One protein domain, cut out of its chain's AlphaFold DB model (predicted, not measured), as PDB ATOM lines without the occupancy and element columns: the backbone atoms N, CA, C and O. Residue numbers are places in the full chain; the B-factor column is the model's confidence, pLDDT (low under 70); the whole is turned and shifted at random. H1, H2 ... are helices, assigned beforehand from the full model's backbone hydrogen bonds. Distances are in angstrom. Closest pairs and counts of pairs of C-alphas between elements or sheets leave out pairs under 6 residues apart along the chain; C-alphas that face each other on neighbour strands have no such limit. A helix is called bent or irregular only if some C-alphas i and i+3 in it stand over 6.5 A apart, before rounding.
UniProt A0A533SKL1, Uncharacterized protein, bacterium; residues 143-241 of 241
ATOM      1  N   PRO A 143     -29.670 -23.787 355.285       85.62
ATOM      2  CA  PRO A 143     -30.244 -25.126 355.407       85.62
ATOM      3  C   PRO A 143     -30.205 -25.941 354.107       85.62
ATOM      4  O   PRO A 143     -29.863 -27.123 354.144       85.62
ATOM      5  N   HIS A 144     -30.496 -25.329 352.955       80.25
ATOM      6  CA  HIS A 144     -30.450 -26.009 351.657       80.25
ATOM      7  C   HIS A 144     -29.018 -26.366 351.245       80.25
ATOM      8  O   HIS A 144     -28.767 -27.483 350.791       80.25
ATOM      9  N   LEU A 145     -28.066 -25.453 351.461       78.06
ATOM     10  CA  LEU A 145     -26.643 -25.697 351.207       78.06
ATOM     11  C   LEU A 145     -26.108 -26.838 352.082       78.06
ATOM     12  O   LEU A 145     -25.450 -27.752 351.584       78.06
ATOM     13  N   VAL A 146     -26.440 -26.820 353.375       85.31
ATOM     14  CA  VAL A 146     -26.065 -27.871 354.328       85.31
ATOM     15  C   VAL A 146     -26.706 -29.200 353.938       85.31
ATOM     16  O   VAL A 146     -26.028 -30.223 353.950       85.31
ATOM     17  N   MET A 147     -27.977 -29.203 353.534       87.62
ATOM     18  CA  MET A 147     -28.666 -30.410 353.078       87.62
ATOM     19  C   MET A 147     -27.994 -31.014 351.842       87.62
ATOM     20  O   MET A 147     -27.726 -32.214 351.827       87.62
ATOM     21  N   GLY A 148     -27.665 -30.194 350.839       82.25
ATOM     22  CA  GLY A 148     -26.932 -30.637 349.651       82.25
ATOM     23  C   GLY A 148     -25.548 -31.193 349.994       82.25
ATOM     24  O   GLY A 148     -25.179 -32.271 349.525       82.25
ATOM     25  N   PHE A 149     -24.809 -30.519 350.879       82.44
ATOM     26  CA  PHE A 149     -23.511 -30.989 351.367       82.44
ATOM     27  C   PHE A 149     -23.620 -32.342 352.085       82.44
ATOM     28  O   PHE A 149     -22.909 -33.287 351.741       82.44
ATOM     29  N   VAL A 150     -24.539 -32.463 353.048       91.62
ATOM     30  CA  VAL A 150     -24.768 -33.705 353.798       91.62
ATOM     31  C   VAL A 150     -25.197 -34.825 352.854       91.62
ATOM     32  O   VAL A 150     -24.655 -35.925 352.940       91.62
ATOM     33  N   PHE A 151     -26.101 -34.552 351.910       88.06
ATOM     34  CA  PHE A 151     -26.517 -35.517 350.895       88.06
ATOM     35  C   PHE A 151     -25.322 -36.035 350.086       88.06
ATOM     36  O   PHE A 151     -25.146 -37.248 349.962       88.06
ATOM     37  N   MET A 152     -24.457 -35.140 349.599       84.12
ATOM     38  CA  MET A 152     -23.256 -35.515 348.850       84.12
ATOM     39  C   MET A 152     -22.296 -36.368 349.685       84.12
ATOM     40  O   MET A 152     -21.817 -37.396 349.203       84.12
ATOM     41  N   VAL A 153     -22.039 -35.991 350.942       86.19
ATOM     42  CA  VAL A 153     -21.165 -36.744 351.858       86.19
ATOM     43  C   VAL A 153     -21.732 -38.136 352.142       86.19
ATOM     44  O   VAL A 153     -21.012 -39.131 352.030       86.19
ATOM     45  N   VAL A 154     -23.026 -38.229 352.453       90.44
ATOM     46  CA  VAL A 154     -23.704 -39.499 352.741       90.44
ATOM     47  C   VAL A 154     -23.720 -40.393 351.505       90.44
ATOM     48  O   VAL A 154     -23.331 -41.556 351.594       90.44
ATOM     49  N   MET A 155     -24.087 -39.869 350.334       87.00
ATOM     50  CA  MET A 155     -24.067 -40.646 349.092       87.00
ATOM     51  C   MET A 155     -22.659 -41.102 348.728       87.00
ATOM     52  O   MET A 155     -22.475 -42.231 348.267       87.00
ATOM     53  N   ARG A 156     -21.641 -40.270 348.977       81.94
ATOM     54  CA  ARG A 156     -20.245 -40.636 348.733       81.94
ATOM     55  C   ARG A 156     -19.814 -41.778 349.644       81.94
ATOM     56  O   ARG A 156     -19.173 -42.723 349.182       81.94
ATOM     57  N   TYR A 157     -20.202 -41.712 350.914       86.06
ATOM     58  CA  TYR A 157     -19.981 -42.784 351.871       86.06
ATOM     59  C   TYR A 157     -20.705 -44.072 351.450       86.06
ATOM     60  O   TYR A 157     -20.085 -45.133 351.404       86.06
ATOM     61  N   LEU A 158     -21.973 -43.993 351.043       87.25
ATOM     62  CA  LEU A 158     -22.737 -45.149 350.570       87.25
ATOM     63  C   LEU A 158     -22.130 -45.769 349.309       87.25
ATOM     64  O   LEU A 158     -22.015 -46.987 349.241       87.25
ATOM     65  N   CYS A 159     -21.650 -44.967 348.356       84.12
ATOM     66  CA  CYS A 159     -20.951 -45.467 347.167       84.12
ATOM     67  C   CYS A 159     -19.649 -46.209 347.494       84.12
ATOM     68  O   CYS A 159     -19.228 -47.070 346.724       84.12
ATOM     69  N   SER A 160     -19.009 -45.906 348.631       78.69
ATOM     70  CA  SER A 160     -17.836 -46.661 349.097       78.69
ATOM     71  C   SER A 160     -18.192 -48.055 349.626       78.69
ATOM     72  O   SER A 160     -17.340 -48.941 349.646       78.69
ATOM     73  N   LYS A 161     -19.450 -48.264 350.039       83.81
ATOM     74  CA  LYS A 161     -19.971 -49.542 350.547       83.81
ATOM     75  C   LYS A 161     -20.718 -50.332 349.473       83.81
ATOM     76  O   LYS A 161     -20.588 -51.549 349.403       83.81
ATOM     77  N   PHE A 162     -21.464 -49.641 348.617       82.62
ATOM     78  CA  PHE A 162     -22.313 -50.215 347.582       82.62
ATOM     79  C   PHE A 162     -21.805 -49.812 346.199       82.62
ATOM     80  O   PHE A 162     -22.135 -48.753 345.665       82.62
ATOM     81  N   LEU A 163     -21.017 -50.699 345.591       73.94
ATOM     82  CA  LEU A 163     -20.364 -50.472 344.298       73.94
ATOM     83  C   LEU A 163     -21.328 -50.210 343.133       73.94
ATOM     84  O   LEU A 163     -20.910 -49.620 342.135       73.94
ATOM     85  N   TRP A 164     -22.588 -50.642 343.226       76.44
ATOM     86  CA  TRP A 164     -23.587 -50.465 342.166       76.44
ATOM     87  C   TRP A 164     -24.258 -49.085 342.168       76.44
ATOM     88  O   TRP A 164     -24.895 -48.725 341.174       76.44
ATOM     89  N   LEU A 165     -24.146 -48.315 343.255       80.62
ATOM     90  CA  LEU A 165     -24.723 -46.973 343.308       80.62
ATOM     91  C   LEU A 165     -23.993 -46.031 342.329       80.62
ATOM     92  O   LEU A 165     -22.781 -46.181 342.107       80.62
ATOM     93  N   PRO A 166     -24.722 -45.088 341.698       76.06
ATOM     94  CA  PRO A 166     -24.107 -44.051 340.883       76.06
ATOM     95  C   PRO A 166     -23.288 -43.119 341.779       76.06
ATOM     96  O   PRO A 166     -23.729 -42.734 342.858       76.06
ATOM     97  N   ASP A 167     -22.086 -42.760 341.328       76.25
ATOM     98  CA  ASP A 167     -21.218 -41.850 342.074       76.25
ATOM     99  C   ASP A 167     -21.880 -40.462 342.133       76.25
ATOM    100  O   ASP A 167     -22.141 -39.892 341.070       76.25
ATOM    101  N   PRO A 168     -22.159 -39.897 343.322       74.12
ATOM    102  CA  PRO A 168     -22.908 -38.646 343.442       74.12
ATOM    103  C   PRO A 168     -22.198 -37.462 342.786       74.12
ATOM    104  O   PRO A 168     -22.847 -36.489 342.419       74.12
ATOM    105  N   ILE A 169     -20.879 -37.545 342.569       71.75
ATOM    106  CA  ILE A 169     -20.139 -36.503 341.848       71.75
ATOM    107  C   ILE A 169     -20.639 -36.326 340.407       71.75
ATOM    108  O   ILE A 169     -20.549 -35.237 339.852       71.75
ATOM    109  N   VAL A 170     -21.219 -37.377 339.817       68.56
ATOM    110  CA  VAL A 170     -21.791 -37.343 338.467       68.56
ATOM    111  C   VAL A 170     -23.033 -36.453 338.417       68.56
ATOM    112  O   VAL A 170     -23.307 -35.884 337.368       68.56
ATOM    113  N   ALA A 171     -23.755 -36.272 339.528       69.38
ATOM    114  CA  ALA A 171     -24.904 -35.366 339.579       69.38
ATOM    115  C   ALA A 171     -24.482 -33.896 339.432       69.38
ATOM    116  O   ALA A 171     -25.117 -33.150 338.699       69.38
ATOM    117  N   ILE A 172     -23.367 -33.508 340.066       66.38
ATOM    118  CA  ILE A 172     -22.791 -32.159 339.933       66.38
ATOM    119  C   ILE A 172     -22.411 -31.898 338.474       66.38
ATOM    120  O   ILE A 172     -22.763 -30.871 337.910       66.38
ATOM    121  N   VAL A 173     -21.739 -32.872 337.861       62.75
ATOM    122  CA  VAL A 173     -21.327 -32.836 336.456       62.75
ATOM    123  C   VAL A 173     -22.559 -32.760 335.546       62.75
ATOM    124  O   VAL A 173     -22.621 -31.903 334.685       62.75
ATOM    125  N   ALA A 174     -23.588 -33.579 335.766       65.19
ATOM    126  CA  ALA A 174     -24.799 -33.598 334.939       65.19
ATOM    127  C   ALA A 174     -25.590 -32.273 334.929       65.19
ATOM    128  O   ALA A 174     -26.316 -32.011 333.970       65.19
ATOM    129  N   TRP A 175     -25.468 -31.461 335.982       63.69
ATOM    130  CA  TRP A 175     -26.119 -30.152 336.098       63.69
ATOM    131  C   TRP A 175     -25.252 -28.975 335.649       63.69
ATOM    132  O   TRP A 175     -25.735 -27.841 335.612       63.69
ATOM    133  N   ASP A 176     -24.008 -29.240 335.256       65.88
ATOM    134  CA  ASP A 176     -23.185 -28.265 334.559       65.88
ATOM    135  C   ASP A 176     -23.847 -27.837 333.247       65.88
ATOM    136  O   ASP A 176     -24.406 -28.656 332.516       65.88
ATOM    137  N   TRP A 177     -23.747 -26.548 332.932       59.34
ATOM    138  CA  TRP A 177     -24.310 -25.978 331.711       59.34
ATOM    139  C   TRP A 177     -23.835 -26.704 330.444       59.34
ATOM    140  O   TRP A 177     -24.659 -27.089 329.614       59.34
ATOM    141  N   VAL A 178     -22.526 -26.935 330.302       59.16
ATOM    142  CA  VAL A 178     -21.946 -27.549 329.102       59.16
ATOM    143  C   VAL A 178     -22.381 -29.008 329.025       59.16
ATOM    144  O   VAL A 178     -22.878 -29.460 327.999       59.16
ATOM    145  N   ILE A 179     -22.282 -29.750 330.120       62.94
ATOM    146  CA  ILE A 179     -22.575 -31.193 330.139       62.94
ATOM    147  C   ILE A 179     -24.078 -31.468 329.980       62.94
ATOM    148  O   ILE A 179     -24.459 -32.433 329.308       62.94
ATOM    149  N   SER A 180     -24.935 -30.615 330.547       64.94
ATOM    150  CA  SER A 180     -26.388 -30.699 330.388       64.94
ATOM    151  C   SER A 180     -26.802 -30.405 328.943       64.94
ATOM    152  O   SER A 180     -27.525 -31.202 328.343       64.94
ATOM    153  N   LEU A 181     -26.261 -29.331 328.348       66.25
ATOM    154  CA  LEU A 181     -26.546 -28.925 326.968       66.25
ATOM    155  C   LEU A 181     -26.080 -29.967 325.942       66.25
ATOM    156  O   LEU A 181     -26.803 -30.270 324.998       66.25
ATOM    157  N   HIS A 182     -24.895 -30.550 326.144       65.62
ATOM    158  CA  HIS A 182     -24.326 -31.561 325.247       65.62
ATOM    159  C   HIS A 182     -24.890 -32.973 325.495       65.62
ATOM    160  O   HIS A 182     -24.466 -33.930 324.849       65.62
ATOM    161  N   GLY A 183     -25.828 -33.139 326.437       67.25
ATOM    162  CA  GLY A 183     -26.477 -34.424 326.710       67.25
ATOM    163  C   GLY A 183     -25.561 -35.475 327.344       67.25
ATOM    164  O   GLY A 183     -25.904 -36.656 327.386       67.25
ATOM    165  N   VAL A 184     -24.404 -35.077 327.874       70.19
ATOM    166  CA  VAL A 184     -23.399 -35.994 328.443       70.19
ATOM    167  C   VAL A 184     -23.948 -36.727 329.676       70.19
ATOM    168  O   VAL A 184     -23.565 -37.864 329.950       70.19
ATOM    169  N   TRP A 185     -24.925 -36.136 330.371       71.75
ATOM    170  CA  TRP A 185     -25.674 -36.799 331.445       71.75
ATOM    171  C   TRP A 185     -26.297 -38.133 330.992       71.75
ATOM    172  O   TRP A 185     -26.336 -39.090 331.769       71.75
ATOM    173  N   PHE A 186     -26.726 -38.236 329.728       77.69
ATOM    174  CA  PHE A 186     -27.277 -39.465 329.164       77.69
ATOM    175  C   PHE A 186     -26.191 -40.530 329.001       77.69
ATOM    176  O   PHE A 186     -26.388 -41.676 329.399       77.69
ATOM    177  N   ALA A 187     -25.005 -40.151 328.516       76.94
ATOM    178  CA  ALA A 187     -23.859 -41.054 328.445       76.94
ATOM    179  C   ALA A 187     -23.447 -41.558 329.842       76.94
ATOM    180  O   ALA A 187     -23.162 -42.744 330.015       76.94
ATOM    181  N   CYS A 188     -23.491 -40.697 330.866       75.00
ATOM    182  CA  CYS A 188     -23.264 -41.099 332.255       75.00
ATOM    183  C   CYS A 188     -24.315 -42.102 332.758       75.00
ATOM    184  O   CYS A 188     -23.962 -43.070 333.438       75.00
ATOM    185  N   LEU A 189     -25.589 -41.898 332.411       81.31
ATOM    186  CA  LEU A 189     -26.681 -42.809 332.757       81.31
ATOM    187  C   LEU A 189     -26.504 -44.168 332.074       81.31
ATOM    188  O   LEU A 189     -26.613 -45.200 332.737       81.31
ATOM    189  N   VAL A 190     -26.152 -44.181 330.787       84.38
ATOM    190  CA  VAL A 190     -25.843 -45.408 330.037       84.38
ATOM    191  C   VAL A 190     -24.645 -46.133 330.654       84.38
ATOM    192  O   VAL A 190     -24.720 -47.333 330.911       84.38
ATOM    193  N   ALA A 191     -23.563 -45.420 330.973       82.00
ATOM    194  CA  ALA A 191     -22.390 -46.002 331.622       82.00
ATOM    195  C   ALA A 191     -22.726 -46.598 333.000       82.00
ATOM    196  O   ALA A 191     -22.225 -47.667 333.359       82.00
ATOM    197  N   TRP A 192     -23.592 -45.937 333.773       84.50
ATOM    198  CA  TRP A 192     -24.095 -46.477 335.033       84.50
ATOM    199  C   TRP A 192     -24.960 -47.724 334.820       84.50
ATOM    200  O   TRP A 192     -24.743 -48.716 335.513       84.50
ATOM    201  N   ALA A 193     -25.871 -47.719 333.846       86.62
ATOM    202  CA  ALA A 193     -26.717 -48.868 333.524       86.62
ATOM    203  C   ALA A 193     -25.884 -50.085 333.088       86.62
ATOM    204  O   ALA A 193     -26.099 -51.191 333.583       86.62
ATOM    205  N   LEU A 194     -24.871 -49.876 332.239       86.38
ATOM    206  CA  LEU A 194     -23.919 -50.913 331.838       86.38
ATOM    207  C   LEU A 194     -23.127 -51.441 333.037       86.38
ATOM    208  O   LEU A 194     -23.044 -52.650 333.239       86.38
ATOM    209  N   LYS A 195     -22.592 -50.550 333.881       83.56
ATOM    210  CA  LYS A 195     -21.892 -50.942 335.112       83.56
ATOM    211  C   LYS A 195     -22.805 -51.755 336.034       83.56
ATOM    212  O   LYS A 195     -22.369 -52.769 336.573       83.56
ATOM    213  N   TYR A 196     -24.050 -51.320 336.221       86.19
ATOM    214  CA  TYR A 196     -25.040 -52.015 337.036       86.19
ATOM    215  C   TYR A 196     -25.322 -53.416 336.484       86.19
ATOM    216  O   TYR A 196     -25.257 -54.388 337.236       86.19
ATOM    217  N   ALA A 197     -25.556 -53.539 335.174       87.19
ATOM    218  CA  ALA A 197     -25.782 -54.818 334.510       87.19
ATOM    219  C   ALA A 197     -24.580 -55.763 334.661       87.19
ATOM    220  O   ALA A 197     -24.754 -56.910 335.069       87.19
ATOM    221  N   VAL A 198     -23.357 -55.277 334.425       86.75
ATOM    222  CA  VAL A 198     -22.126 -56.075 334.556       86.75
ATOM    223  C   VAL A 198     -21.917 -56.545 335.994       86.75
ATOM    224  O   VAL A 198     -21.641 -57.722 336.215       86.75
ATOM    225  N   LEU A 199     -22.095 -55.664 336.983       85.38
ATOM    226  CA  LEU A 199     -21.938 -56.031 338.392       85.38
ATOM    227  C   LEU A 199     -23.020 -57.007 338.868       85.38
ATOM    228  O   LEU A 199     -22.730 -57.858 339.704       85.38
ATOM    229  N   LYS A 200     -24.246 -56.908 338.342       85.19
ATOM    230  CA  LYS A 200     -25.359 -57.782 338.732       85.19
ATOM    231  C   LYS A 200     -25.312 -59.154 338.056       85.19
ATOM    232  O   LYS A 200     -25.652 -60.140 338.697       85.19
ATOM    233  N   LEU A 201     -24.898 -59.219 336.789       85.75
ATOM    234  CA  LEU A 201     -24.848 -60.460 336.008       85.75
ATOM    235  C   LEU A 201     -23.516 -61.206 336.165       85.75
ATOM    236  O   LEU A 201     -23.509 -62.429 336.248       85.75
ATOM    237  N   GLY A 202     -22.392 -60.486 336.198       78.94
ATOM    238  CA  GLY A 202     -21.044 -61.067 336.199       78.94
ATOM    239  C   GLY A 202     -20.240 -60.857 337.483       78.94
ATOM    240  O   GLY A 202     -19.118 -61.357 337.594       78.94
ATOM    241  N   GLY A 203     -20.783 -60.120 338.454       85.06
ATOM    242  CA  GLY A 203     -20.095 -59.807 339.705       85.06
ATOM    243  C   GLY A 203     -18.883 -58.884 339.532       85.06
ATOM    244  O   GLY A 203     -18.599 -58.349 338.458       85.06
ATOM    245  N   SER A 204     -18.134 -58.692 340.618       81.12
ATOM    246  CA  SER A 204     -16.945 -57.825 340.636       81.12
ATOM    247  C   SER A 204     -15.805 -58.344 339.753       81.12
ATOM    248  O   SER A 204     -15.075 -57.550 339.166       81.12
ATOM    249  N   ARG A 205     -15.676 -59.669 339.598       83.88
ATOM    250  CA  ARG A 205     -14.593 -60.285 338.819       83.88
ATOM    251  C   ARG A 205     -14.693 -59.965 337.328       83.88
ATOM    252  O   ARG A 205     -13.675 -59.650 336.723       83.88
ATOM    253  N   LEU A 206     -15.894 -59.996 336.743       84.12
ATOM    254  CA  LEU A 206     -16.095 -59.621 335.337       84.12
ATOM    255  C   LEU A 206     -15.846 -58.122 335.113       84.12
ATOM    256  O   LEU A 206     -15.259 -57.723 334.106       84.12
ATOM    257  N   TYR A 207     -16.257 -57.292 336.076       81.62
ATOM    258  CA  TYR A 207     -16.009 -55.854 336.038       81.62
ATOM    259  C   TYR A 207     -14.506 -55.540 335.985       81.62
ATOM    260  O   TYR A 207     -14.061 -54.815 335.096       81.62
ATOM    261  N   GLU A 208     -13.716 -56.115 336.890       82.56
ATOM    262  CA  GLU A 208     -12.278 -55.835 336.975       82.56
ATOM    263  C   GLU A 208     -11.462 -56.518 335.873       82.56
ATOM    264  O   GLU A 208     -10.544 -55.905 335.334       82.56
ATOM    265  N   ALA A 209     -11.793 -57.761 335.510       86.94
ATOM    266  CA  ALA A 209     -10.999 -58.533 334.556       86.94
ATOM    267  C   ALA A 209     -11.292 -58.187 333.089       86.94
ATOM    268  O   ALA A 209     -10.415 -58.355 332.245       86.94
ATOM    269  N   SER A 210     -12.506 -57.730 332.767       84.94
ATOM    270  CA  SER A 210     -12.923 -57.525 331.373       84.94
ATOM    271  C   SER A 210     -13.337 -56.089 331.087       84.94
ATOM    272  O   SER A 210     -12.827 -55.486 330.143       84.94
ATOM    273  N   LEU A 211     -14.219 -55.505 331.905       83.12
ATOM    274  CA  LEU A 211     -14.751 -54.172 331.610       83.12
ATOM    275  C   LEU A 211     -13.695 -53.074 331.799       83.12
ATOM    276  O   LEU A 211     -13.571 -52.195 330.950       83.12
ATOM    277  N   VAL A 212     -12.920 -53.117 332.887       81.38
ATOM    278  CA  VAL A 212     -11.883 -52.107 333.158       81.38
ATOM    279  C   VAL A 212     -10.794 -52.087 332.070       81.38
ATOM    280  O   VAL A 212     -10.519 -50.997 331.562       81.38
ATOM    281  N   PRO A 213     -10.206 -53.226 331.643       83.44
ATOM    282  CA  PRO A 213      -9.246 -53.241 330.538       83.44
ATOM    283  C   PRO A 213      -9.845 -52.785 329.208       83.44
ATOM    284  O   PRO A 213      -9.195 -52.030 328.490       83.44
ATOM    285  N   PHE A 214     -11.084 -53.183 328.897       86.56
ATOM    286  CA  PHE A 214     -11.768 -52.755 327.674       86.56
ATOM    287  C   PHE A 214     -11.938 -51.230 327.620       86.56
ATOM    288  O   PHE A 214     -11.529 -50.597 326.650       86.56
ATOM    289  N   VAL A 215     -12.472 -50.626 328.687       82.31
ATOM    290  CA  VAL A 215     -12.631 -49.165 328.783       82.31
ATOM    291  C   VAL A 215     -11.271 -48.463 328.754       82.31
ATOM    292  O   VAL A 215     -11.130 -47.429 328.111       82.31
ATOM    293  N   GLY A 216     -10.254 -49.032 329.407       73.44
ATOM    294  CA  GLY A 216      -8.885 -48.519 329.342       73.44
ATOM    295  C   GLY A 216      -8.315 -48.517 327.921       73.44
ATOM    296  O   GLY A 216      -7.712 -47.528 327.513       73.44
ATOM    297  N   GLY A 217      -8.547 -49.588 327.157       80.06
ATOM    298  CA  GLY A 217      -8.154 -49.690 325.750       80.06
ATOM    299  C   GLY A 217      -8.904 -48.707 324.853       80.06
ATOM    300  O   GLY A 217      -8.288 -48.083 323.998       80.06
ATOM    301  N   PHE A 218     -10.203 -48.509 325.090       79.88
ATOM    302  CA  PHE A 218     -11.006 -47.521 324.370       79.88
ATOM    303  C   PHE A 218     -10.474 -46.094 324.572       79.88
ATOM    304  O   PHE A 218     -10.235 -45.387 323.599       79.88
ATOM    305  N   ILE A 219     -10.203 -45.702 325.824       78.31
ATOM    306  CA  ILE A 219      -9.625 -44.386 326.156       78.31
ATOM    307  C   ILE A 219      -8.237 -44.217 325.522       78.31
ATOM    308  O   ILE A 219      -7.914 -43.149 325.010       78.31
ATOM    309  N   LEU A 220      -7.401 -45.260 325.557       74.81
ATOM    310  CA  LEU A 220      -6.083 -45.219 324.923       74.81
ATOM    311  C   LEU A 220      -6.191 -45.048 323.402       74.81
ATOM    312  O   LEU A 220      -5.405 -44.305 322.826       74.81
ATOM    313  N   GLY A 221      -7.145 -45.733 322.767       76.94
ATOM    314  CA  GLY A 221      -7.392 -45.626 321.331       76.94
ATOM    315  C   GLY A 221      -7.773 -44.208 320.915       76.94
ATOM    316  O   GLY A 221      -7.175 -43.678 319.986       76.94
ATOM    317  N   ASP A 222      -8.689 -43.580 321.651       75.12
ATOM    318  CA  ASP A 222      -9.093 -42.184 321.443       75.12
ATOM    319  C   ASP A 222      -7.907 -41.213 321.597       75.12
ATOM    320  O   ASP A 222      -7.614 -40.420 320.706       75.12
ATOM    321  N   ALA A 223      -7.123 -41.354 322.670       70.12
ATOM    322  CA  ALA A 223      -5.939 -40.521 322.885       70.12
ATOM    323  C   ALA A 223      -4.881 -40.674 321.772       70.12
ATOM    324  O   ALA A 223      -4.222 -39.702 321.396       70.12
ATOM    325  N   LEU A 224      -4.694 -41.893 321.254       76.50
ATOM    326  CA  LEU A 224      -3.779 -42.157 320.144       76.50
ATOM    327  C   LEU A 224      -4.302 -41.590 318.823       76.50
ATOM    328  O   LEU A 224      -3.506 -41.075 318.044       76.50
ATOM    329  N   GLU A 225      -5.608 -41.660 318.580       85.69
ATOM    330  CA  GLU A 225      -6.241 -41.066 317.402       85.69
ATOM    331  C   GLU A 225      -6.007 -39.554 317.374       85.69
ATOM    332  O   GLU A 225      -5.441 -39.056 316.402       85.69
ATOM    333  N   VAL A 226      -6.278 -38.858 318.482       71.00
ATOM    334  CA  VAL A 226      -6.049 -37.409 318.599       71.00
ATOM    335  C   VAL A 226      -4.577 -37.056 318.374       71.00
ATOM    336  O   VAL A 226      -4.263 -36.083 317.687       71.00
ATOM    337  N   LEU A 227      -3.650 -37.853 318.918       71.25
ATOM    338  CA  LEU A 227      -2.216 -37.655 318.702       71.25
ATOM    339  C   LEU A 227      -1.836 -37.817 317.221       71.25
ATOM    340  O   LEU A 227      -1.081 -37.005 316.688       71.25
ATOM    341  N   LEU A 228      -2.353 -38.846 316.548       77.62
ATOM    342  CA  LEU A 228      -2.104 -39.087 315.124       77.62
ATOM    343  C   LEU A 228      -2.739 -37.999 314.246       77.62
ATOM    344  O   LEU A 228      -2.108 -37.533 313.295       77.62
ATOM    345  N   ALA A 229      -3.944 -37.545 314.584       71.56
ATOM    346  CA  ALA A 229      -4.612 -36.433 313.920       71.56
ATOM    347  C   ALA A 229      -3.795 -35.140 314.064       71.56
ATOM    348  O   ALA A 229      -3.524 -34.459 313.076       71.56
ATOM    349  N   ALA A 230      -3.291 -34.846 315.266       66.88
ATOM    350  CA  ALA A 230      -2.411 -33.705 315.491       66.88
ATOM    351  C   ALA A 230      -1.127 -33.818 314.653       66.88
ATOM    352  O   ALA A 230      -0.807 -32.905 313.893       66.88
ATOM    353  N   LEU A 231      -0.422 -34.952 314.715       76.75
ATOM    354  CA  LEU A 231       0.812 -35.172 313.952       76.75
ATOM    355  C   LEU A 231       0.599 -35.067 312.438       76.75
ATOM    356  O   LEU A 231       1.412 -34.452 311.751       76.75
ATOM    357  N   SER A 232      -0.494 -35.622 311.915       76.31
ATOM    358  CA  SER A 232      -0.829 -35.523 310.492       76.31
ATOM    359  C   SER A 232      -1.177 -34.090 310.081       76.31
ATOM    360  O   SER A 232      -0.761 -33.665 309.005       76.31
ATOM    361  N   SER A 233      -1.826 -33.307 310.950       71.12
ATOM    362  CA  SER A 233      -2.094 -31.884 310.698       71.12
ATOM    363  C   SER A 233      -0.803 -31.059 310.573       71.12
ATOM    364  O   SER A 233      -0.694 -30.221 309.679       71.12
ATOM    365  N   TYR A 234       0.217 -31.353 311.390       68.00
ATOM    366  CA  TYR A 234       1.539 -30.725 311.283       68.00
ATOM    367  C   TYR A 234       2.363 -31.265 310.104       68.00
ATOM    368  O   TYR A 234       3.117 -30.513 309.492       68.00
ATOM    369  N   GLY A 235       2.218 -32.550 309.760       62.53
ATOM    370  CA  GLY A 235       2.913 -33.172 308.629       62.53
ATOM    371  C   GLY A 235       2.392 -32.717 307.263       62.53
ATOM    372  O   GLY A 235       3.183 -32.509 306.347       62.53
ATOM    373  N   LEU A 236       1.080 -32.498 307.126       54.81
ATOM    374  CA  LEU A 236       0.458 -31.981 305.899       54.81
ATOM    375  C   LEU A 236       0.827 -30.517 305.619       54.81
ATOM    376  O   LEU A 236       0.896 -30.127 304.459       54.81
ATOM    377  N   ALA A 237       1.138 -29.726 306.650       52.59
ATOM    378  CA  ALA A 237       1.601 -28.345 306.495       52.59
ATOM    379  C   ALA A 237       3.022 -28.222 305.895       52.59
ATOM    380  O   ALA A 237       3.442 -27.121 305.544       52.59
ATOM    381  N   LEU A 238       3.766 -29.330 305.780       52.03
ATOM    382  CA  LEU A 238       5.129 -29.373 305.232       52.03
ATOM    383  C   LEU A 238       5.192 -29.841 303.769       52.03
ATOM    384  O   LEU A 238       6.283 -29.884 303.198       52.03
ATOM    385  N   LEU A 239       4.058 -30.187 303.150       49.47
ATOM    386  CA  LEU A 239       4.013 -30.537 301.732       49.47
ATOM    387  C   LEU A 239       3.730 -29.276 300.897       49.47
ATOM    388  O   LEU A 239       2.700 -28.635 301.111       49.47
ATOM    389  N   PRO A 240       4.623 -28.885 299.965       50.50
ATOM    390  CA  PRO A 240       4.326 -27.808 299.030       50.50
ATOM    391  C   PRO A 240       3.154 -28.220 298.126       50.50
ATOM    392  O   PRO A 240       3.064 -29.382 297.723       50.50
ATOM    393  N   ALA A 241       2.262 -27.259 297.869       51.31
ATOM    394  CA  ALA A 241       1.112 -27.392 296.973       51.31
ATOM    395  C   ALA A 241       1.515 -27.761 295.537       51.31
ATOM    396  O   ALA A 241       2.597 -27.309 295.092       51.31
TER     397      ALA A 241
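AT A GLANCE: This is residues 143 to 241 of the 241 residues of an uncharacterized protein of bacterium (UniProt A0A533SKL1). A long bent helix, H4, folds back on itself as a narrow V, with the short helices H2 and H3 at the open end of its first arm, H4a, and a separate helix, H1, beyond H2. The second arm, H4b, is much the longer, and residues 212 to 241 stick out and make the length. The printed part has 99 residues with four named helices, in the order H1, H2, H3, H4, and no named strand; the class is all helix. The whole is extended, with a radius of gyration of the C-alphas of 19.5 A, and flat, spanning 65 by 38 by 18 A.

HOW THE PARTS SIT: H1, residues 143 to 161, is close to but not clearly touching H2, residues 169 to 174; their closest C-alphas, of Met 152 and Ile 169, are 7.7 A apart. H3, residues 177 to 181, is close to but not clearly touching H2, with the C-alphas of Ala 174 and Ser 180 closest at 5.6 A. H4, residues 184 to 236, was assigned as one helix by its hydrogen bonds but is bent: C-alphas 201 and 204 are 9.5 A apart, between arms H4a, residues 184 to 201, and H4b, residues 204 to 236. H4a touches H2 with residues 184 to 188 alone, closest at the C-alphas of Ala 174 and Trp 185, 4.8 A apart. H4a and H4b touch at a steep tilt of 35.1 degrees, only just past shallow, opposite ways; their closest C-alphas, of Val 198 and Tyr 207, are 6.3 A apart. H1 is apart from both arms. Every O i to N i+4 pair is within hydrogen-bond range in H1, H2, H3 and H4a, and 27 of 29 in H4b.

IN THESE COORDINATES: H1 begins at C-alpha 143, (-30.244, -25.126, 355.407), and is 26.9 A long; H2 is 8.8 A and H3 6.0 A. H4a is 25.6 A long. H4b is 46.7 A long, ending at C-alpha 236, (0.458, -31.981, 305.899); it is irregular, with C-alphas 209 and 212 6.6 A apart, and has a kink of 29 degrees near residue 211.

THE WHOLE: The two farthest C-alphas, of Pro 143 and Ala 241, are 66.4 A apart. The printed part has no cut and no long link. The mean pLDDT of the printed part is 76.4, with residues 170 to 183, 230 and 234 to 241 under 70.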